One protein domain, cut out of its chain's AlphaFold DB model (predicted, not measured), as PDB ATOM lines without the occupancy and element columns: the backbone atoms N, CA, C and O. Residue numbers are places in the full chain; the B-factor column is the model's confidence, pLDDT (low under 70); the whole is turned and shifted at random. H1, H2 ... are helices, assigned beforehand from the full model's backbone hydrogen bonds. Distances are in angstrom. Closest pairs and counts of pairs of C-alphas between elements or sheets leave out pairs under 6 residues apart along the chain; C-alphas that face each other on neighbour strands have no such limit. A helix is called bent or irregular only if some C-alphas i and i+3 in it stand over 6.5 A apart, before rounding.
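What this domain is: This is residues 480 to 644 of the 887 residues of an uncharacterized protein of Spongospora subterranea (UniProt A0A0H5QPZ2). Helices follow one another along the longest axis of a compact block: H5 and H6 stand in its middle, with the hairpin of H7 and H8 and then that of H9 and H10 on one side, and H2 and the hairpin of H3 and H4 on the other. The end with H2 and H3 is the looser one, for these two stand apart, while the short helices H1 and H11 lie at opposite ends of the block. The printed part has 165 residues with eleven named helices, H1 to H11 in chain order, and no named strand; its class is all helix, and the helix packing is part aligned, part crossed. It is compact, with a radius of gyration of the C-alphas of 15.8 A, and spans 47 by 35 by 26 A.

Where its parts are: Find C-alpha 480 at (100.024, 130.022, 113.718), where H1, residues 480 to 485, begins. Read on to H2, residues 488 to 503, the longest helix by residues and 23.5 A long, then H3, residues 514 to 526, and H4, residues 534 to 548, which is 22.0 A long. H5, residues 558 to 567, comes next, and H6, residues 571 to 580, begins with C-alpha 571 at (83.017, 114.457, 112.571). After these you reach H7, residues 583 to 594, and H8, residues 596 to 609, 21.2 A long. H9 holds residues 613 to 623, H10 residues 625 to 638 over 20.5 A, and H11 residues 640 to 643, ending with C-alpha 643 at (65.607, 104.485, 118.417). H2 is irregular, with C-alphas 489 and 492 7.0 A apart, and H4 too, with C-alphas 544 and 547 7.1 A apart; H8 is only just irregular, with C-alphas 597 and 600 7.0 A apart, as is H10, with C-alphas 626 and 629 6.6 A apart.

How they stand to each other: Start at the hub, H7, which touches five helices. With residues 588 to 592 alone it touches H8, its hairpin partner, at a shallow tilt of 25 degrees, opposite ways; the closest C-alphas, of Thr 592 and Asn 598, are 5.1 A apart. Its residues 583 to 586 alone touch H9, closest at Phe 586 and Asp 616, C-alphas 5.0 A apart. H9 and H10 form a hairpin at a shallow tilt of 19 degrees. H7 and H5 touch about perpendicular, at 85 degrees, closest at the C-alphas of Ile 561 and Trp 591, 6.2 A apart. H6 and H7 touch only at the corner by their link, with only just 3 pairs of C-alphas within 8 A. Next look at H2 and H5, which touch at a shallow tilt of 31 degrees, the closest C-alphas, of Leu 497 and Ala 566, 4.8 A apart. H6 touches H4 about perpendicular, at 74 degrees, closest at the C-alphas of Gly 538 and Leu 577, 5.3 A apart. H3 and H4 form a hairpin, 13 degrees, opposite ways. H1 and H2 form another, and H11 is close to H10 but not clearly touching. Each O i to N i+4 pair is within hydrogen-bond range in H3, H5, H7 and H9; the counts are 1 of 2 in H1, 10 of 12 in H2, 9 of 11 in H4, 5 of 6 in H6, 8 of 10 in H8 and 7 of 10 in H10, and H11 is too short for such a pair.

The domain as a whole: The two C-alphas farthest apart are those of Asn 526 and Leu 644, at 47.4 A. The printed part has no cut, and no link is long. Look for low confidence, pLDDT under 70, at residues 480 to 541, 544, 551 to 556 and 640 to 644; the mean of the printed part is 70.5.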
ATOM      1  N   ALA A 480      99.010 130.616 114.591       56.25
ATOM      2  CA  ALA A 480     100.024 130.022 113.718       56.25
ATOM      3  C   ALA A 480     100.949 129.035 114.459       56.25
ATOM      4  O   ALA A 480     101.410 128.058 113.867       56.25
ATOM      5  N   ARG A 481     101.194 129.245 115.762       57.16
ATOM      6  CA  ARG A 481     101.975 128.315 116.602       57.16
ATOM      7  C   ARG A 481     101.175 127.062 116.973       57.16
ATOM      8  O   ARG A 481     101.731 125.966 116.929       57.16
ATOM      9  N   ILE A 482      99.884 127.211 117.268       59.25
ATOM     10  CA  ILE A 482      98.972 126.101 117.597       59.25
ATOM     11  C   ILE A 482      98.732 125.209 116.370       59.25
ATOM     12  O   ILE A 482      98.923 123.996 116.436       59.25
ATOM     13  N   LEU A 483      98.437 125.811 115.212       60.19
ATOM     14  CA  LEU A 483      98.239 125.092 113.946       60.19
ATOM     15  C   LEU A 483      99.479 124.300 113.505       60.19
ATOM     16  O   LEU A 483      99.363 123.323 112.767       60.19
ATOM     17  N   LYS A 484     100.683 124.678 113.953       63.50
ATOM     18  CA  LYS A 484     101.917 123.946 113.638       63.50
ATOM     19  C   LYS A 484     102.038 122.624 114.406       63.50
ATOM     20  O   LYS A 484     102.675 121.711 113.887       63.50
ATOM     21  N   ARG A 485     101.424 122.519 115.594       60.84
ATOM     22  CA  ARG A 485     101.470 121.333 116.471       60.84
ATOM     23  C   ARG A 485     100.329 120.338 116.250       60.84
ATOM     24  O   ARG A 485     100.469 119.186 116.638       60.84
ATOM     25  N   LEU A 486      99.230 120.756 115.623       61.06
ATOM     26  CA  LEU A 486      98.122 119.857 115.289       61.06
ATOM     27  C   LEU A 486      98.488 118.923 114.116       61.06
ATOM     28  O   LEU A 486      99.197 119.347 113.199       61.06
ATOM     29  N   PRO A 487      97.995 117.675 114.077       60.03
ATOM     30  CA  PRO A 487      98.096 116.828 112.891       60.03
ATOM     31  C   PRO A 487      97.305 117.421 111.720       60.03
ATOM     32  O   PRO A 487      96.316 118.128 111.914       60.03
ATOM     33  N   LEU A 488      97.744 117.132 110.487       63.69
ATOM     34  CA  LEU A 488      97.216 117.732 109.249       63.69
ATOM     35  C   LEU A 488      95.683 117.698 109.156       63.69
ATOM     36  O   LEU A 488      95.083 118.688 108.754       63.69
ATOM     37  N   GLN A 489      95.067 116.604 109.603       62.25
ATOM     38  CA  GLN A 489      93.619 116.379 109.562       62.25
ATOM     39  C   GLN A 489      92.812 117.306 110.492       62.25
ATOM     40  O   GLN A 489      91.623 117.500 110.267       62.25
ATOM     41  N   LEU A 490      93.440 117.895 111.519       62.81
ATOM     42  CA  LEU A 490      92.786 118.786 112.486       62.81
ATOM     43  C   LEU A 490      93.169 120.259 112.314       62.81
ATOM     44  O   LEU A 490      92.508 121.119 112.888       62.81
ATOM     45  N   LYS A 491      94.189 120.583 111.507       67.88
ATOM     46  CA  LYS A 491      94.631 121.975 111.304       67.88
ATOM     47  C   LYS A 491      93.527 122.856 110.726       67.88
ATOM     48  O   LYS A 491      93.253 123.926 111.259       67.88
ATOM     49  N   GLU A 492      92.896 122.409 109.648       65.69
ATOM     50  CA  GLU A 492      91.838 123.170 108.979       65.69
ATOM     51  C   GLU A 492      90.552 123.257 109.829       65.69
ATOM     52  O   GLU A 492      90.098 124.378 110.064       65.69
ATOM     53  N   PRO A 493      90.016 122.155 110.403       63.41
ATOM     54  CA  PRO A 493      88.864 122.225 111.309       63.41
ATOM     55  C   PRO A 493      89.086 123.140 112.516       63.41
ATOM     56  O   PRO A 493      88.225 123.943 112.858       63.41
ATOM     57  N   PHE A 494      90.264 123.069 113.140       66.38
ATOM     58  CA  PHE A 494      90.588 123.885 114.308       66.38
ATOM     59  C   PHE A 494      90.786 125.359 113.935       66.38
ATOM     60  O   PHE A 494      90.359 126.250 114.667       66.38
ATOM     61  N   SER A 495      91.370 125.641 112.766       65.06
ATOM     62  CA  SER A 495      91.439 127.005 112.232       65.06
ATOM     63  C   SER A 495      90.043 127.574 111.977       65.06
ATOM     64  O   SER A 495      89.784 128.723 112.325       65.06
ATOM     65  N   ASN A 496      89.136 126.776 111.411       63.19
ATOM     66  CA  ASN A 496      87.758 127.186 111.150       63.19
ATOM     67  C   ASN A 496      86.982 127.423 112.449       63.19
ATOM     68  O   ASN A 496      86.273 128.421 112.543       63.19
ATOM     69  N   LEU A 497      87.179 126.584 113.473       65.88
ATOM     70  CA  LEU A 497      86.623 126.783 114.814       65.88
ATOM     71  C   LEU A 497      87.055 128.125 115.421       65.88
ATOM     72  O   LEU A 497      86.211 128.914 115.839       65.88
ATOM     73  N   PHE A 498      88.354 128.429 115.407       65.81
ATOM     74  CA  PHE A 498      88.877 129.689 115.950       65.81
ATOM     75  C   PHE A 498      88.474 130.921 115.126       65.81
ATOM     76  O   PHE A 498      88.193 131.978 115.692       65.81
ATOM     77  N   LEU A 499      88.417 130.807 113.795       62.22
ATOM     78  CA  LEU A 499      87.950 131.884 112.916       62.22
ATOM     79  C   LEU A 499      86.437 132.114 113.035       62.22
ATOM     80  O   LEU A 499      85.990 133.254 112.942       62.22
ATOM     81  N   GLY A 500      85.649 131.062 113.262       55.62
ATOM     82  CA  GLY A 500      84.210 131.155 113.507       55.62
ATOM     83  C   GLY A 500      83.905 131.843 114.836       55.62
ATOM     84  O   GLY A 500      83.146 132.805 114.869       55.62
ATOM     85  N   LEU A 501      84.590 131.434 115.910       58.47
ATOM     86  CA  LEU A 501      84.453 132.042 117.240       58.47
ATOM     87  C   LEU A 501      84.958 133.494 117.320       58.47
ATOM     88  O   LEU A 501      84.623 134.192 118.266       58.47
ATOM     89  N   SER A 502      85.765 133.963 116.363       55.69
ATOM     90  CA  SER A 502      86.286 135.343 116.348       55.69
ATOM     91  C   SER A 502      85.536 136.300 115.413       55.69
ATOM     92  O   SER A 502      85.759 137.505 115.499       55.69
ATOM     93  N   ASN A 503      84.660 135.800 114.532       47.31
ATOM     94  CA  ASN A 503      83.941 136.609 113.538       47.31
ATOM     95  C   ASN A 503      82.439 136.801 113.832       47.31
ATOM     96  O   ASN A 503      81.792 137.579 113.129       47.31
ATOM     97  N   ASP A 504      81.867 136.118 114.829       43.62
ATOM     98  CA  ASP A 504      80.442 136.241 115.166       43.62
ATOM     99  C   ASP A 504      80.162 137.464 116.061       43.62
ATOM    100  O   ASP A 504      80.526 137.499 117.235       43.62
ATOM    101  N   ALA A 505      79.437 138.452 115.522       40.56
ATOM    102  CA  ALA A 505      79.064 139.709 116.192       40.56
ATOM    103  C   ALA A 505      78.120 139.547 117.410       40.56
ATOM    104  O   ALA A 505      77.797 140.523 118.078       40.56
ATOM    105  N   TYR A 506      77.658 138.325 117.700       39.31
ATOM    106  CA  TYR A 506      76.858 137.993 118.890       39.31
ATOM    107  C   TYR A 506      77.701 137.813 120.165       39.31
ATOM    108  O   TYR A 506      77.137 137.685 121.250       39.31
ATOM    109  N   LEU A 507      79.031 137.788 120.045       40.69
ATOM    110  CA  LEU A 507      79.961 137.616 121.165       40.69
ATOM    111  C   LEU A 507      80.407 138.944 121.798       40.69
ATOM    112  O   LEU A 507      81.084 138.909 122.819       40.69
ATOM    113  N   ASP A 508      80.011 140.094 121.238       38.56
ATOM    114  CA  ASP A 508      80.376 141.421 121.765       38.56
ATOM    115  C   ASP A 508      79.627 141.781 123.072       38.56
ATOM    116  O   ASP A 508      80.111 142.615 123.833       38.56
ATOM    117  N   ASP A 509      78.482 141.140 123.355       37.53
ATOM    118  CA  ASP A 509      77.618 141.403 124.530       37.53
ATOM    119  C   ASP A 509      77.659 140.298 125.604       37.53
ATOM    120  O   ASP A 509      76.987 140.387 126.634       37.53
ATOM    121  N   VAL A 510      78.432 139.236 125.388       38.62
ATOM    122  CA  VAL A 510      78.708 138.245 126.430       38.62
ATOM    123  C   VAL A 510      80.149 138.488 126.847       38.62
ATOM    124  O   VAL A 510      81.016 138.477 125.982       38.62
ATOM    125  N   ASP A 511      80.417 138.707 128.138       38.75
ATOM    126  CA  ASP A 511      81.775 138.770 128.704       38.75
ATOM    127  C   ASP A 511      82.506 137.427 128.470       38.75
ATOM    128  O   ASP A 511      82.682 136.599 129.365       38.75
ATOM    129  N   ILE A 512      82.889 137.144 127.226       39.75
ATOM    130  CA  ILE A 512      83.468 135.882 126.794       39.75
ATOM    131  C   ILE A 512      84.975 136.052 126.768       39.75
ATOM    132  O   ILE A 512      85.584 136.562 125.835       39.75
ATOM    133  N   ILE A 513      85.579 135.556 127.848       47.84
ATOM    134  CA  ILE A 513      86.449 134.376 127.753       47.84
ATOM    135  C   ILE A 513      87.659 134.555 126.804       47.84
ATOM    136  O   ILE A 513      88.216 133.596 126.284       47.84
ATOM    137  N   VAL A 514      88.199 135.763 126.643       45.19
ATOM    138  CA  VAL A 514      89.545 135.898 126.051       45.19
ATOM    139  C   VAL A 514      90.590 135.252 126.975       45.19
ATOM    140  O   VAL A 514      91.587 134.724 126.501       45.19
ATOM    141  N   ASN A 515      90.343 135.192 128.287       46.06
ATOM    142  CA  ASN A 515      91.301 134.658 129.258       46.06
ATOM    143  C   ASN A 515      91.343 133.109 129.307       46.06
ATOM    144  O   ASN A 515      92.422 132.553 129.151       46.06
ATOM    145  N   PRO A 516      90.229 132.357 129.430       46.19
ATOM    146  CA  PRO A 516      90.259 130.890 129.518       46.19
ATOM    147  C   PRO A 516      90.614 130.183 128.202       46.19
ATOM    148  O   PRO A 516      91.379 129.227 128.238       46.19
ATOM    149  N   ALA A 517      90.147 130.662 127.040       47.03
ATOM    150  CA  ALA A 517      90.537 130.100 125.738       47.03
ATOM    151  C   ALA A 517      92.031 130.304 125.456       47.03
ATOM    152  O   ALA A 517      92.714 129.410 124.948       47.03
ATOM    153  N   MET A 518      92.553 131.478 125.826       46.97
ATOM    154  CA  MET A 518      93.970 131.800 125.709       46.97
ATOM    155  C   MET A 518      94.792 131.025 126.749       46.97
ATOM    156  O   MET A 518      95.825 130.481 126.384       46.97
ATOM    157  N   ASN A 519      94.302 130.842 127.980       49.84
ATOM    158  CA  ASN A 519      94.948 130.020 129.014       49.84
ATOM    159  C   ASN A 519      94.949 128.521 128.670       49.84
ATOM    160  O   ASN A 519      95.961 127.862 128.884       49.84
ATOM    161  N   ALA A 520      93.881 127.987 128.073       50.75
ATOM    162  CA  ALA A 520      93.824 126.618 127.553       50.75
ATOM    163  C   ALA A 520      94.783 126.427 126.364       50.75
ATOM    164  O   ALA A 520      95.528 125.450 126.297       50.75
ATOM    165  N   SER A 521      94.848 127.420 125.472       50.69
ATOM    166  CA  SER A 521      95.805 127.456 124.357       50.69
ATOM    167  C   SER A 521      97.263 127.576 124.828       50.69
ATOM    168  O   SER A 521      98.157 126.978 124.232       50.69
ATOM    169  N   ILE A 522      97.517 128.326 125.907       52.31
ATOM    170  CA  ILE A 522      98.828 128.460 126.558       52.31
ATOM    171  C   ILE A 522      99.193 127.162 127.296       52.31
ATOM    172  O   ILE A 522     100.328 126.708 127.181       52.31
ATOM    173  N   SER A 523      98.239 126.515 127.971       50.72
ATOM    174  CA  SER A 523      98.413 125.201 128.606       50.72
ATOM    175  C   SER A 523      98.801 124.124 127.581       50.72
ATOM    176  O   SER A 523      99.782 123.413 127.780       50.72
ATOM    177  N   PHE A 524      98.138 124.094 126.416       55.62
ATOM    178  CA  PHE A 524      98.482 123.219 125.283       55.62
ATOM    179  C   PHE A 524      99.874 123.500 124.683       55.62
ATOM    180  O   PHE A 524     100.581 122.597 124.238       55.62
ATOM    181  N   LEU A 525     100.308 124.763 124.659       54.00
ATOM    182  CA  LEU A 525     101.661 125.114 124.215       54.00
ATOM    183  C   LEU A 525     102.736 124.696 125.234       54.00
ATOM    184  O   LEU A 525     103.870 124.415 124.829       54.00
ATOM    185  N   ASN A 526     102.371 124.609 126.513       53.69
ATOM    186  CA  ASN A 526     103.262 124.282 127.623       53.69
ATOM    187  C   ASN A 526     103.297 122.785 127.983       53.69
ATOM    188  O   ASN A 526     104.227 122.371 128.672       53.69
ATOM    189  N   SER A 527     102.349 121.963 127.513       53.25
ATOM    190  CA  SER A 527     102.410 120.507 127.694       53.25
ATOM    191  C   SER A 527     103.569 119.924 126.879       53.25
ATOM    192  O   SER A 527     103.648 120.114 125.663       53.25
ATOM    193  N   THR A 528     104.489 119.241 127.555       45.59
ATOM    194  CA  THR A 528     105.756 118.732 127.005       45.59
ATOM    195  C   THR A 528     105.628 117.445 126.191       45.59
ATOM    196  O   THR A 528     106.616 117.017 125.594       45.59
ATOM    197  N   ASP A 529     104.443 116.836 126.139       46.00
ATOM    198  CA  ASP A 529     104.266 115.537 125.501       46.00
ATOM    199  C   ASP A 529     104.004 115.632 123.997       46.00
ATOM    200  O   ASP A 529     103.384 116.563 123.473       46.00
ATOM    201  N   LYS A 530     104.586 114.663 123.285       48.44
ATOM    202  CA  LYS A 530     104.566 114.548 121.826       48.44
ATOM    203  C   LYS A 530     103.125 114.518 121.308       48.44
ATOM    204  O   LYS A 530     102.211 114.076 121.993       48.44
ATOM    205  N   ALA A 531     102.963 114.970 120.067       45.47
ATOM    206  CA  ALA A 531     101.715 115.234 119.344       45.47
ATOM    207  C   ALA A 531     100.783 114.021 119.085       45.47
ATOM    208  O   ALA A 531     100.063 114.011 118.088       45.47
ATOM    209  N   GLU A 532     100.787 113.009 119.950       48.25
ATOM    210  CA  GLU A 532      99.974 111.794 119.836       48.25
ATOM    211  C   GLU A 532      98.816 111.743 120.846       48.25
ATOM    212  O   GLU A 532      97.891 110.956 120.655       48.25
ATOM    213  N   ASP A 533      98.791 112.614 121.863       55.28
ATOM    214  CA  ASP A 533      97.747 112.580 122.893       55.28
ATOM    215  C   ASP A 533      96.609 113.584 122.616       55.28
ATOM    216  O   ASP A 533      96.532 114.692 123.156       55.28
ATOM    217  N   PHE A 534      95.700 113.196 121.714       62.78
ATOM    218  CA  PHE A 534      94.495 113.960 121.344       62.78
ATOM    219  C   PHE A 534      93.586 114.291 122.544       62.78
ATOM    220  O   PHE A 534      92.768 115.211 122.459       62.78
ATOM    221  N   GLY A 535      93.752 113.572 123.661       61.94
ATOM    222  CA  GLY A 535      92.982 113.770 124.884       61.94
ATOM    223  C   GLY A 535      93.171 115.154 125.505       61.94
ATOM    224  O   GLY A 535      92.205 115.759 125.964       61.94
ATOM    225  N   ALA A 536      94.380 115.720 125.455       61.31
ATOM    226  CA  ALA A 536      94.657 117.030 126.049       61.31
ATOM    227  C   ALA A 536      93.949 118.186 125.313       61.31
ATOM    228  O   ALA A 536      93.501 119.151 125.942       61.31
ATOM    229  N   VAL A 537      93.806 118.082 123.985       63.56
ATOM    230  CA  VAL A 537      93.086 119.069 123.157       63.56
ATOM    231  C   VAL A 537      91.585 118.987 123.413       63.56
ATOM    232  O   VAL A 537      90.944 120.017 123.620       63.56
ATOM    233  N   GLY A 538      91.036 117.770 123.439       66.25
ATOM    234  CA  GLY A 538      89.627 117.541 123.744       66.25
ATOM    235  C   GLY A 538      89.245 118.022 125.148       66.25
ATOM    236  O   GLY A 538      88.268 118.750 125.285       66.25
ATOM    237  N   LEU A 539      90.064 117.728 126.166       67.06
ATOM    238  CA  LEU A 539      89.889 118.231 127.539       67.06
ATOM    239  C   LEU A 539      89.916 119.761 127.613       67.06
ATOM    240  O   LEU A 539      89.078 120.369 128.270       67.06
ATOM    241  N   SER A 540      90.865 120.392 126.921       64.69
ATOM    242  CA  SER A 540      91.011 121.852 126.923       64.69
ATOM    243  C   SER A 540      89.816 122.556 126.269       64.69
ATOM    244  O   SER A 540      89.370 123.597 126.749       64.69
ATOM    245  N   LEU A 541      89.278 121.987 125.184       67.94
ATOM    246  CA  LEU A 541      88.074 122.499 124.528       67.94
ATOM    247  C   LEU A 541      86.802 122.213 125.340       67.94
ATOM    248  O   LEU A 541      85.929 123.072 125.418       67.94
ATOM    249  N   ALA A 542      86.699 121.046 125.976       71.50
ATOM    250  CA  ALA A 542      85.600 120.732 126.887       71.50
ATOM    251  C   ALA A 542      85.553 121.720 128.067       71.50
ATOM    252  O   ALA A 542      84.500 122.292 128.351       71.50
ATOM    253  N   GLU A 543      86.700 122.013 128.688       70.62
ATOM    254  CA  GLU A 543      86.789 122.986 129.784       70.62
ATOM    255  C   GLU A 543      86.436 124.411 129.317       70.62
ATOM    256  O   GLU A 543      85.775 125.152 130.044       70.62
ATOM    257  N   LEU A 544      86.794 124.785 128.080       68.25
ATOM    258  CA  LEU A 544      86.388 126.060 127.475       68.25
ATOM    259  C   LEU A 544      84.858 126.192 127.392       68.25
ATOM    260  O   LEU A 544      84.300 127.246 127.708       68.25
ATOM    261  N   PHE A 545      84.181 125.123 126.977       75.00
ATOM    262  CA  PHE A 545      82.730 125.107 126.809       75.00
ATOM    263  C   PHE A 545      81.959 124.823 128.096       75.00
ATOM    264  O   PHE A 545      80.743 124.985 128.111       75.00
ATOM    265  N   LYS A 546      82.634 124.484 129.194       78.25
ATOM    266  CA  LYS A 546      82.012 124.134 130.478       78.25
ATOM    267  C   LYS A 546      81.075 125.207 131.029       78.25
ATOM    268  O   LYS A 546      80.019 124.887 131.559       78.25
ATOM    269  N   SER A 547      81.425 126.483 130.845       72.31
ATOM    270  CA  SER A 547      80.575 127.630 131.221       72.31
ATOM    271  C   SER A 547      79.341 127.819 130.328       72.31
ATOM    272  O   SER A 547      78.450 128.592 130.666       72.31
ATOM    273  N   GLN A 548      79.310 127.146 129.176       75.56
ATOM    274  CA  GLN A 548      78.263 127.218 128.155       75.56
ATOM    275  C   GLN A 548      77.338 125.997 128.170       75.56
ATOM    276  O   GLN A 548      76.348 125.969 127.437       75.56
ATOM    277  N   LEU A 549      77.667 124.984 128.978       79.94
ATOM    278  CA  LEU A 549      76.830 123.811 129.185       79.94
ATOM    279  C   LEU A 549      75.546 124.191 129.924       79.94
ATOM    280  O   LEU A 549      75.432 125.241 130.556       79.94
ATOM    281  N   CYS A 550      74.547 123.322 129.825       70.31
ATOM    282  CA  CYS A 550      73.221 123.627 130.332       70.31
ATOM    283  C   CYS A 550      73.201 123.554 131.865       70.31
ATOM    284  O   CYS A 550      73.543 122.527 132.441       70.31
ATOM    285  N   THR A 551      72.709 124.611 132.518       61.56
ATOM    286  CA  THR A 551      72.340 124.612 133.947       61.56
ATOM    287  C   THR A 551      70.821 124.748 134.135       61.56
ATOM    288  O   THR A 551      70.364 125.421 135.057       61.56
ATOM    289  N   GLY A 552      70.023 124.172 133.223       53.66
ATOM    290  CA  GLY A 552      68.551 124.197 133.263       53.66
ATOM    291  C   GLY A 552      67.841 124.999 132.157       53.66
ATOM    292  O   GLY A 552      66.641 125.234 132.267       53.66
ATOM    293  N   THR A 553      68.533 125.425 131.095       53.16
ATOM    294  CA  THR A 553      67.955 126.155 129.944       53.16
ATOM    295  C   THR A 553      67.774 125.272 128.699       53.16
ATOM    296  O   THR A 553      68.673 124.536 128.319       53.16
ATOM    297  N   PHE A 554      66.641 125.410 128.001       62.25
ATOM    298  CA  PHE A 554      66.172 124.538 126.901       62.25
ATOM    299  C   PHE A 554      66.966 124.556 125.570       62.25
ATOM    300  O   PHE A 554      66.453 124.060 124.566       62.25
ATOM    301  N   ARG A 555      68.143 125.192 125.474       65.75
ATOM    302  CA  ARG A 555      68.886 125.309 124.199       65.75
ATOM    303  C   ARG A 555      70.397 125.373 124.399       65.75
ATOM    304  O   ARG A 555      70.858 126.026 125.337       65.75
ATOM    305  N   ALA A 556      71.140 124.800 123.451       69.81
ATOM    306  CA  ALA A 556      72.567 125.056 123.280       69.81
ATOM    307  C   ALA A 556      72.854 126.563 123.194       69.81
ATOM    308  O   ALA A 556      72.126 127.312 122.530       69.81
ATOM    309  N   SER A 557      73.910 127.013 123.876       76.50
ATOM    310  CA  SER A 557      74.293 128.423 123.839       76.50
ATOM    311  C   SER A 557      74.697 128.835 122.414       76.50
ATOM    312  O   SER A 557      75.182 127.999 121.642       76.50
ATOM    313  N   PRO A 558      74.548 130.118 122.040       71.50
ATOM    314  CA  PRO A 558      75.013 130.609 120.742       71.50
ATOM    315  C   PRO A 558      76.485 130.268 120.472       71.50
ATOM    316  O   PRO A 558      76.843 129.943 119.346       71.50
ATOM    317  N   VAL A 559      77.313 130.244 121.522       71.19
ATOM    318  CA  VAL A 559      78.736 129.882 121.455       71.19
ATOM    319  C   VAL A 559      78.925 128.426 121.035       71.19
ATOM    320  O   VAL A 559      79.728 128.144 120.147       71.19
ATOM    321  N   LEU A 560      78.169 127.504 121.642       78.69
ATOM    322  CA  LEU A 560      78.188 126.085 121.277       78.69
ATOM    323  C   LEU A 560      77.714 125.882 119.837       78.69
ATOM    324  O   LEU A 560      78.344 125.154 119.077       78.69
ATOM    325  N   ILE A 561      76.652 126.578 119.429       79.38
ATOM    326  CA  ILE A 561      76.115 126.498 118.065       79.38
ATOM    327  C   ILE A 561      77.149 126.978 117.039       79.38
ATOM    328  O   ILE A 561      77.374 126.299 116.036       79.38
ATOM    329  N   SER A 562      77.806 128.114 117.283       71.94
ATOM    330  CA  SER A 562      78.869 128.620 116.409       71.94
ATOM    331  C   SER A 562      80.074 127.674 116.379       71.94
ATOM    332  O   SER A 562      80.615 127.410 115.303       71.94
ATOM    333  N   ALA A 563      80.439 127.077 117.519       73.00
ATOM    334  CA  ALA A 563      81.501 126.076 117.591       73.00
ATOM    335  C   ALA A 563      81.179 124.807 116.780       73.00
ATOM    336  O   ALA A 563      82.018 124.327 116.011       73.00
ATOM    337  N   PHE A 564      79.956 124.283 116.886       85.06
ATOM    338  CA  PHE A 564      79.521 123.117 116.117       85.06
ATOM    339  C   PHE A 564      79.403 123.426 114.623       85.06
ATOM    340  O   PHE A 564      79.860 122.636 113.802       85.06
ATOM    341  N   ASN A 565      78.885 124.601 114.252       78.50
ATOM    342  CA  ASN A 565      78.834 125.043 112.855       78.50
ATOM    343  C   ASN A 565      80.226 125.135 112.228       78.50
ATOM    344  O   ASN A 565      80.422 124.691 111.097       78.50
ATOM    345  N   ALA A 566      81.202 125.656 112.968       71.44
ATOM    346  CA  ALA A 566      82.582 125.719 112.509       71.44
ATOM    347  C   ALA A 566      83.254 124.332 112.432       71.44
ATOM    348  O   ALA A 566      84.163 124.128 111.630       71.44
ATOM    349  N   SER A 567      82.761 123.368 113.218       77.12
ATOM    350  CA  SER A 567      83.226 121.973 113.246       77.12
ATOM    351  C   SER A 567      82.431 121.040 112.319       77.12
ATOM    352  O   SER A 567      82.742 119.855 112.223       77.12
ATOM    353  N   ARG A 568      81.423 121.555 111.600       79.19
ATOM    354  CA  ARG A 568      80.460 120.774 110.801       79.19
ATOM    355  C   ARG A 568      81.106 119.895 109.728       79.19
ATOM    356  O   ARG A 568      80.537 118.873 109.360       79.19
ATOM    357  N   SER A 569      82.265 120.287 109.207       78.50
ATOM    358  CA  SER A 569      83.007 119.525 108.197       78.50
ATOM    359  C   SER A 569      83.902 118.425 108.783       78.50
ATOM    360  O   SER A 569      84.530 117.697 108.019       78.50
ATOM    361  N   SER A 570      83.972 118.280 110.113       82.19
ATOM    362  CA  SER A 570      84.862 117.331 110.787       82.19
ATOM    363  C   SER A 570      84.144 116.545 111.895       82.19
ATOM    364  O   SER A 570      84.145 116.960 113.057       82.19
ATOM    365  N   PRO A 571      83.590 115.360 111.572       84.19
ATOM    366  CA  PRO A 571      83.017 114.457 112.571       84.19
ATOM    367  C   PRO A 571      84.017 114.053 113.662       84.19
ATOM    368  O   PRO A 571      83.622 113.873 114.807       84.19
ATOM    369  N   LEU A 572      85.312 113.972 113.328       81.62
ATOM    370  CA  LEU A 572      86.397 113.656 114.265       81.62
ATOM    371  C   LEU A 572      86.569 114.724 115.357       81.62
ATOM    372  O   LEU A 572      86.786 114.393 116.517       81.62
ATOM    373  N   LEU A 573      86.460 116.012 115.014       79.19
ATOM    374  CA  LEU A 573      86.557 117.087 116.007       79.19
ATOM    375  C   LEU A 573      85.360 117.063 116.967       79.19
ATOM    376  O   LEU A 573      85.524 117.230 118.172       79.19
ATOM    377  N   LEU A 574      84.166 116.803 116.435       85.00
ATOM    378  CA  LEU A 574      82.950 116.635 117.226       85.00
ATOM    379  C   LEU A 574      83.012 115.396 118.139       85.00
ATOM    380  O   LEU A 574      82.595 115.461 119.294       85.00
ATOM    381  N   SER A 575      83.588 114.295 117.650       86.19
ATOM    382  CA  SER A 575      83.796 113.061 118.419       86.19
ATOM    383  C   SER A 575      84.725 113.304 119.621       86.19
ATOM    384  O   SER A 575      84.394 112.926 120.747       86.19
ATOM    385  N   LEU A 576      85.828 114.035 119.408       80.50
ATOM    386  CA  LEU A 576      86.777 114.426 120.455       80.50
ATOM    387  C   LEU A 576      86.150 115.351 121.505       80.50
ATOM    388  O   LEU A 576      86.409 115.175 122.691       80.50
ATOM    389  N   LEU A 577      85.320 116.317 121.094       79.38
ATOM    390  CA  LEU A 577      84.596 117.187 122.028       79.38
ATOM    391  C   LEU A 577      83.668 116.370 122.936       79.38
ATOM    392  O   LEU A 577      83.723 116.507 124.159       79.38
ATOM    393  N   ARG A 578      82.870 115.472 122.348       84.38
ATOM    394  CA  ARG A 578      81.931 114.623 123.094       84.38
ATOM    395  C   ARG A 578      82.633 113.656 124.050       84.38
ATOM    396  O   ARG A 578      82.127 113.423 125.143       84.38
ATOM    397  N   ARG A 579      83.795 113.103 123.675       84.69
ATOM    398  CA  ARG A 579      84.556 112.150 124.510       84.69
ATOM    399  C   ARG A 579      84.875 112.700 125.904       84.69
ATOM    400  O   ARG A 579      84.914 111.933 126.863       84.69
ATOM    401  N   HIS A 580      85.135 114.000 126.008       82.38
ATOM    402  CA  HIS A 580      85.582 114.629 127.252       82.38
ATOM    403  C   HIS A 580      84.470 115.327 128.036       82.38
ATOM    404  O   HIS A 580      84.648 115.558 129.228       82.38
ATOM    405  N   GLU A 581      83.331 115.624 127.406       87.12
ATOM    406  CA  GLU A 581      82.165 116.210 128.067       87.12
ATOM    407  C   GLU A 581      80.863 115.647 127.483       87.12
ATOM    408  O   GLU A 581      80.438 116.010 126.383       87.12
ATOM    409  N   ALA A 582      80.207 114.775 128.250       82.38
ATOM    410  CA  ALA A 582      79.016 114.047 127.815       82.38
ATOM    411  C   ALA A 582      77.823 114.969 127.515       82.38
ATOM    412  O   ALA A 582      76.998 114.652 126.659       82.38
ATOM    413  N   GLN A 583      77.731 116.136 128.168       87.00
ATOM    414  CA  GLN A 583      76.651 117.083 127.880       87.00
ATOM    415  C   GLN A 583      76.721 117.649 126.456       87.00
ATOM    416  O   GLN A 583      75.692 118.013 125.886       87.00
ATOM    417  N   LEU A 584      77.911 117.704 125.845       87.94
ATOM    418  CA  LEU A 584      78.052 118.208 124.480       87.94
ATOM    419  C   LEU A 584      77.305 117.338 123.467       87.94
ATOM    420  O   LEU A 584      76.806 117.879 122.486       87.94
ATOM    421  N   GLY A 585      77.147 116.038 123.724       88.62
ATOM    422  CA  GLY A 585      76.394 115.140 122.849       88.62
ATOM    423  C   GLY A 585      74.930 115.555 122.677       88.62
ATOM    424  O   GLY A 585      74.444 115.675 121.552       88.62
ATOM    425  N   PHE A 586      74.230 115.907 123.764       89.00
ATOM    426  CA  PHE A 586      72.845 116.381 123.639       89.00
ATOM    427  C   PHE A 586      72.736 117.827 123.136       89.00
ATOM    428  O   PHE A 586      71.768 118.170 122.461       89.00
ATOM    429  N   HIS A 587      73.745 118.669 123.377       89.38
ATOM    430  CA  HIS A 587      73.825 119.989 122.733       89.38
ATOM    431  C   HIS A 587      74.063 119.878 121.221       89.38
ATOM    432  O   HIS A 587      73.584 120.713 120.452       89.38
ATOM    433  N   MET A 588      74.756 118.831 120.770       90.44
ATOM    434  CA  MET A 588      74.882 118.509 119.348       90.44
ATOM    435  C   MET A 588      73.552 118.016 118.761       90.44
ATOM    436  O   MET A 588      73.234 118.378 117.630       90.44
ATOM    437  N   LEU A 589      72.737 117.281 119.526       88.62
ATOM    438  CA  LEU A 589      71.362 116.941 119.131       88.62
ATOM    439  C   LEU A 589      70.463 118.191 118.996       88.62
ATOM    440  O   LEU A 589      69.669 118.307 118.058       88.62
ATOM    441  N   ASP A 590      70.620 119.185 119.874       87.62
ATOM    442  CA  ASP A 590      69.958 120.490 119.715       87.62
ATOM    443  C   ASP A 590      70.428 121.233 118.464       87.62
ATOM    444  O   ASP A 590      69.637 121.836 117.736       87.62
ATOM    445  N   TRP A 591      71.726 121.170 118.180       89.38
ATOM    446  CA  TRP A 591      72.301 121.745 116.972       89.38
ATOM    447  C   TRP A 591      71.742 121.098 115.698       89.38
ATOM    448  O   TRP A 591      71.452 121.801 114.725       89.38
ATOM    449  N   THR A 592      71.496 119.788 115.709       88.12
ATOM    450  CA  THR A 592      70.806 119.104 114.608       88.12
ATOM    451  C   THR A 592      69.317 119.445 114.535       88.12
ATOM    452  O   THR A 592      68.751 119.457 113.444       88.12
ATOM    453  N   LYS A 593      68.676 119.812 115.651       84.19
ATOM    454  CA  LYS A 593      67.297 120.330 115.656       84.19
ATOM    455  C   LYS A 593      67.176 121.713 115.020       84.19
ATOM    456  O   LYS A 593      66.160 122.008 114.393       84.19
ATOM    457  N   LEU A 594      68.210 122.544 115.143       82.56
ATOM    458  CA  LEU A 594      68.272 123.859 114.497       82.56
ATOM    459  C   LEU A 594      68.515 123.769 112.984       82.56
ATOM    460  O   LEU A 594      67.974 124.579 112.232       82.56
ATOM    461  N   ASP A 595      69.308 122.794 112.534       82.81
ATOM    462  CA  ASP A 595      69.521 122.497 111.115       82.81
ATOM    463  C   ASP A 595      69.643 120.974 110.902       82.81
ATOM    464  O   ASP A 595      70.722 120.409 111.115       82.81
ATOM    465  N   PRO A 596      68.571 120.296 110.434       83.19
ATOM    466  CA  PRO A 596      68.554 118.842 110.231       83.19
ATOM    467  C   PRO A 596      69.653 118.321 109.303       83.19
ATOM    468  O   PRO A 596      70.056 117.166 109.402       83.19
ATOM    469  N   ARG A 597      70.222 119.170 108.438       85.00
ATOM    470  CA  ARG A 597      71.348 118.800 107.562       85.00
ATOM    471  C   ARG A 597      72.640 118.492 108.334       85.00
ATOM    472  O   ARG A 597      73.625 118.085 107.724       85.00
ATOM    473  N   ASN A 598      72.679 118.746 109.639       87.38
ATOM    474  CA  ASN A 598      73.803 118.417 110.512       87.38
ATOM    475  C   ASN A 598      73.757 116.973 111.028       87.38
ATOM    476  O   ASN A 598      74.748 116.492 111.574       87.38
ATOM    477  N   ILE A 599      72.633 116.276 110.848       88.88
ATOM    478  CA  ILE A 599      72.398 114.970 111.463       88.88
ATOM    479  C   ILE A 599      73.406 113.911 111.028       88.88
ATOM    480  O   ILE A 599      73.910 113.171 111.861       88.88
ATOM    481  N   THR A 600      73.796 113.906 109.751       88.31
ATOM    482  CA  THR A 600      74.822 112.997 109.227       88.31
ATOM    483  C   THR A 600      76.161 113.204 109.930       88.31
ATOM    484  O   THR A 600      76.866 112.248 110.227       88.31
ATOM    485  N   CYS A 601      76.512 114.452 110.249       87.25
ATOM    486  CA  CYS A 601      77.756 114.756 110.949       87.25
ATOM    487  C   CYS A 601      77.710 114.285 112.411       87.25
ATOM    488  O   CYS A 601      78.679 113.713 112.909       87.25
ATOM    489  N   TYR A 602      76.561 114.456 113.070       90.94
ATOM    490  CA  TYR A 602      76.312 113.912 114.402       90.94
ATOM    491  C   TYR A 602      76.390 112.373 114.423       90.94
ATOM    492  O   TYR A 602      77.126 111.824 115.241       90.94
ATOM    493  N   VAL A 603      75.730 111.678 113.489       89.12
ATOM    494  CA  VAL A 603      75.765 110.204 113.384       89.12
ATOM    495  C   VAL A 603      77.185 109.695 113.130       89.12
ATOM    496  O   VAL A 603      77.672 108.850 113.873       89.12
ATOM    497  N   ASN A 604      77.919 110.292 112.188       88.38
ATOM    498  CA  ASN A 604      79.317 109.923 111.939       88.38
ATOM    499  C   ASN A 604      80.201 110.139 113.183       88.38
ATOM    500  O   ASN A 604      81.151 109.395 113.416       88.38
ATOM    501  N   SER A 605      79.900 111.151 114.007       89.75
ATOM    502  CA  SER A 605      80.615 111.343 115.271       89.75
ATOM    503  C   SER A 605      80.313 110.224 116.274       89.75
ATOM    504  O   SER A 605      81.223 109.799 116.981       89.75
ATOM    505  N   LEU A 606      79.067 109.723 116.348       88.06
ATOM    506  CA  LEU A 606      78.674 108.569 117.178       88.06
ATOM    507  C   LEU A 606      79.467 107.318 116.799       88.06
ATOM    508  O   LEU A 606      80.086 106.719 117.678       88.06
ATOM    509  N   GLU A 607      79.533 107.002 115.505       87.00
ATOM    510  CA  GLU A 607      80.277 105.847 114.986       87.00
ATOM    511  C   GLU A 607      81.763 105.889 115.375       87.00
ATOM    512  O   GLU A 607      82.316 104.885 115.830       87.00
ATOM    513  N   LEU A 608      82.401 107.061 115.270       85.75
ATOM    514  CA  LEU A 608      83.823 107.239 115.587       85.75
ATOM    515  C   LEU A 608      84.168 106.989 117.066       85.75
ATOM    516  O   LEU A 608      85.250 106.478 117.350       85.75
ATOM    517  N   GLU A 609      83.269 107.302 118.008       83.50
ATOM    518  CA  GLU A 609      83.479 106.987 119.438       83.50
ATOM    519  C   GLU A 609      82.831 105.675 119.877       83.50
ATOM    520  O   GLU A 609      82.941 105.317 121.048       83.50
ATOM    521  N   LYS A 610      82.128 104.970 118.982       84.12
ATOM    522  CA  LYS A 610      81.270 103.830 119.347       84.12
ATOM    523  C   LYS A 610      80.241 104.193 120.434       84.12
ATOM    524  O   LYS A 610      79.948 103.380 121.308       84.12
ATOM    525  N   ALA A 611      79.726 105.420 120.391       84.31
ATOM    526  CA  ALA A 611      78.682 105.910 121.288       84.31
ATOM    527  C   ALA A 611      77.300 105.748 120.641       84.31
ATOM    528  O   ALA A 611      77.197 105.599 119.423       84.31
ATOM    529  N   CYS A 612      76.232 105.811 121.435       84.38
ATOM    530  CA  CYS A 612      74.867 105.762 120.914       84.38
ATOM    531  C   CYS A 612      74.046 106.979 121.352       84.38
ATOM    532  O   CYS A 612      74.311 107.595 122.382       84.38
ATOM    533  N   VAL A 613      72.993 107.296 120.591       86.50
ATOM    534  CA  VAL A 613      72.063 108.400 120.902       86.50
ATOM    535  C   VAL A 613      71.489 108.268 122.317       86.50
ATOM    536  O   VAL A 613      71.214 109.258 122.987       86.50
ATOM    537  N   ASN A 614      71.336 107.033 122.801       82.81
ATOM    538  CA  ASN A 614      70.849 106.741 124.140       82.81
ATOM    539  C   ASN A 614      71.762 107.335 125.232       82.81
ATOM    540  O   ASN A 614      71.253 107.803 126.250       82.81
ATOM    541  N   ASP A 615      73.080 107.370 125.026       85.88
ATOM    542  CA  ASP A 615      74.018 107.962 125.984       85.88
ATOM    543  C   ASP A 615      73.842 109.486 126.065       85.88
ATOM    544  O   ASP A 615      73.767 110.042 127.163       85.88
ATOM    545  N   ASP A 616      73.628 110.142 124.924       89.06
ATOM    546  CA  ASP A 616      73.392 111.589 124.848       89.06
ATOM    547  C   ASP A 616      72.025 111.969 125.446       89.06
ATOM    548  O   ASP A 616      71.915 112.917 126.224       89.06
ATOM    549  N   ILE A 617      70.980 111.171 125.205       86.19
ATOM    550  CA  ILE A 617      69.674 111.341 125.862       86.19
ATOM    551  C   ILE A 617      69.770 111.126 127.381       86.19
ATOM    552  O   ILE A 617      69.118 111.844 128.142       86.19
ATOM    553  N   ARG A 618      70.579 110.168 127.859       84.56
ATOM    554  CA  ARG A 618      70.813 109.980 129.305       84.56
ATOM    555  C   ARG A 618      71.522 111.186 129.910       84.56
ATOM    556  O   ARG A 618      71.120 111.623 130.986       84.56
ATOM    557  N   ALA A 619      72.520 111.732 129.216       87.12
ATOM    558  CA  ALA A 619      73.203 112.955 129.627       87.12
ATOM    559  C   ALA A 619      72.247 114.163 129.647       87.12
ATOM    560  O   ALA A 619      72.278 114.957 130.584       87.12
ATOM    561  N   CYS A 620      71.332 114.264 128.675       87.19
ATOM    562  CA  CYS A 620      70.274 115.275 128.681       87.19
ATOM    563  C   CYS A 620      69.337 115.102 129.876       87.19
ATOM    564  O   CYS A 620      69.015 116.076 130.544       87.19
ATOM    565  N   ARG A 621      68.913 113.873 130.187       83.25
ATOM    566  CA  ARG A 621      68.001 113.614 131.310       83.25
ATOM    567  C   ARG A 621      68.635 113.937 132.656       83.25
ATOM    568  O   ARG A 621      67.942 114.449 133.528       83.25
ATOM    569  N   SER A 622      69.921 113.643 132.839       83.62
ATOM    570  CA  SER A 622      70.623 113.957 134.087       83.62
ATOM    571  C   SER A 622      70.895 115.455 134.245       83.62
ATOM    572  O   SER A 622      70.775 115.970 135.353       83.62
ATOM    573  N   ALA A 623      71.218 116.160 133.156       82.31
ATOM    574  CA  ALA A 623      71.545 117.587 133.189       82.31
ATOM    575  C   ALA A 623      70.313 118.510 133.084       82.31
ATOM    576  O   ALA A 623      70.262 119.562 133.718       82.31
ATOM    577  N   CYS A 624      69.312 118.138 132.281       81.25
ATOM    578  CA  CYS A 624      68.118 118.930 131.985       81.25
ATOM    579  C   CYS A 624      66.884 118.040 131.691       81.25
ATOM    580  O   CYS A 624      66.462 117.909 130.536       81.25
ATOM    581  N   PRO A 625      66.243 117.458 132.729       75.88
ATOM    582  CA  PRO A 625      65.076 116.589 132.562       75.88
ATOM    583  C   PRO A 625      63.956 117.165 131.674       75.88
ATOM    584  O   PRO A 625      63.510 116.432 130.789       75.88
ATOM    585  N   PRO A 626      63.544 118.448 131.803       74.88
ATOM    586  CA  PRO A 626      62.465 119.019 130.987       74.88
ATOM    587  C   PRO A 626      62.758 119.061 129.485       74.88
ATOM    588  O   PRO A 626      61.834 119.068 128.681       74.88
ATOM    589  N   HIS A 627      64.034 119.107 129.096       81.06
ATOM    590  CA  HIS A 627      64.445 119.178 127.693       81.06
ATOM    591  C   HIS A 627      64.416 117.813 126.996       81.06
ATOM    592  O   HIS A 627      64.230 117.726 125.778       81.06
ATOM    593  N   THR A 628      64.536 116.746 127.789       81.81
ATOM    594  CA  THR A 628      64.607 115.351 127.337       81.81
ATOM    595  C   THR A 628      63.435 114.968 126.439       81.81
ATOM    596  O   THR A 628      63.660 114.306 125.432       81.81
ATOM    597  N   SER A 629      62.207 115.401 126.744       76.62
ATOM    598  CA  SER A 629      61.009 115.085 125.948       76.62
ATOM    599  C   SER A 629      61.086 115.661 124.533       76.62
ATOM    600  O   SER A 629      60.949 114.946 123.541       76.62
ATOM    601  N   THR A 630      61.412 116.948 124.428       80.44
ATOM    602  CA  THR A 630      61.571 117.664 123.158       80.44
ATOM    603  C   THR A 630      62.717 117.144 122.300       80.44
ATOM    604  O   THR A 630      62.682 117.313 121.075       80.44
ATOM    605  N   LEU A 631      63.756 116.597 122.932       82.56
ATOM    606  CA  LEU A 631      64.903 116.010 122.254       82.56
ATOM    607  C   LEU A 631      64.590 114.582 121.803       82.56
ATOM    608  O   LEU A 631      64.855 114.244 120.654       82.56
ATOM    609  N   LEU A 632      63.951 113.783 122.666       80.62
ATOM    610  CA  LEU A 632      63.458 112.442 122.353       80.62
ATOM    611  C   LEU A 632      62.527 112.469 121.141       80.62
ATOM    612  O   LEU A 632      62.772 111.734 120.189       80.62
ATOM    613  N   LEU A 633      61.520 113.348 121.121       77.56
ATOM    614  CA  LEU A 633      60.580 113.452 120.000       77.56
ATOM    615  C   LEU A 633      61.291 113.802 118.681       77.56
ATOM    616  O   LEU A 633      61.027 113.198 117.643       77.56
ATOM    617  N   TRP A 634      62.240 114.743 118.727       82.94
ATOM    618  CA  TRP A 634      63.049 115.102 117.561       82.94
ATOM    619  C   TRP A 634      63.893 113.918 117.073       82.94
ATOM    620  O   TRP A 634      63.932 113.639 115.875       82.94
ATOM    621  N   CYS A 635      64.513 113.191 118.003       82.94
ATOM    622  CA  CYS A 635      65.298 112.003 117.700       82.94
ATOM    623  C   CYS A 635      64.418 110.922 117.054       82.94
ATOM    624  O   CYS A 635      64.796 110.384 116.021       82.94
ATOM    625  N   TYR A 636      63.213 110.664 117.568       77.62
ATOM    626  CA  TYR A 636      62.274 109.707 116.970       77.62
ATOM    627  C   TYR A 636      61.810 110.096 115.561       77.62
ATOM    628  O   TYR A 636      61.580 109.219 114.731       77.62
ATOM    629  N   HIS A 637      61.707 111.393 115.268       76.88
ATOM    630  CA  HIS A 637      61.369 111.877 113.930       76.88
ATOM    631  C   HIS A 637      62.550 111.762 112.949       76.88
ATOM    632  O   HIS A 637      62.343 111.523 111.761       76.88
ATOM    633  N   GLN A 638      63.784 112.003 113.398       81.06
ATOM    634  CA  GLN A 638      64.938 112.161 112.502       81.06
ATOM    635  C   GLN A 638      65.880 110.949 112.464       81.06
ATOM    636  O   GLN A 638      66.570 110.751 111.468       81.06
ATOM    637  N   LEU A 639      65.890 110.126 113.516       78.25
ATOM    638  CA  LEU A 639      66.655 108.877 113.651       78.25
ATOM    639  C   LEU A 639      65.736 107.681 113.984       78.25
ATOM    640  O   LEU A 639      65.979 106.954 114.950       78.25
ATOM    641  N   PRO A 640      64.662 107.457 113.205       69.00
ATOM    642  CA  PRO A 640      63.664 106.431 113.496       69.00
ATOM    643  C   PRO A 640      64.237 105.010 113.632       69.00
ATOM    644  O   PRO A 640      63.846 104.267 114.537       69.00
ATOM    645  N   SER A 641      65.181 104.648 112.758       65.38
ATOM    646  CA  SER A 641      65.792 103.314 112.668       65.38
ATOM    647  C   SER A 641      66.661 102.949 113.873       65.38
ATOM    648  O   SER A 641      66.765 101.777 114.217       65.38
ATOM    649  N   GLU A 642      67.253 103.943 114.535       64.31
ATOM    650  CA  GLU A 642      68.188 103.751 115.652       64.31
ATOM    651  C   GLU A 642      67.481 103.679 117.020       64.31
ATOM    652  O   GLU A 642      68.070 103.242 118.005       64.31
ATOM    653  N   LEU A 643      66.221 104.136 117.121       69.12
ATOM    654  CA  LEU A 643      65.607 104.485 118.417       69.12
ATOM    655  C   LEU A 643      64.318 103.738 118.750       69.12
ATOM    656  O   LEU A 643      64.040 103.513 119.929       69.12
ATOM    657  N   LEU A 644      63.512 103.351 117.753       65.00
ATOM    658  CA  LEU A 644      62.271 102.586 117.993       65.00
ATOM    659  C   LEU A 644      62.514 101.096 118.214       65.00
ATOM    660  O   LEU A 644      61.608 100.384 118.642       65.00
TER     661      LEU A 644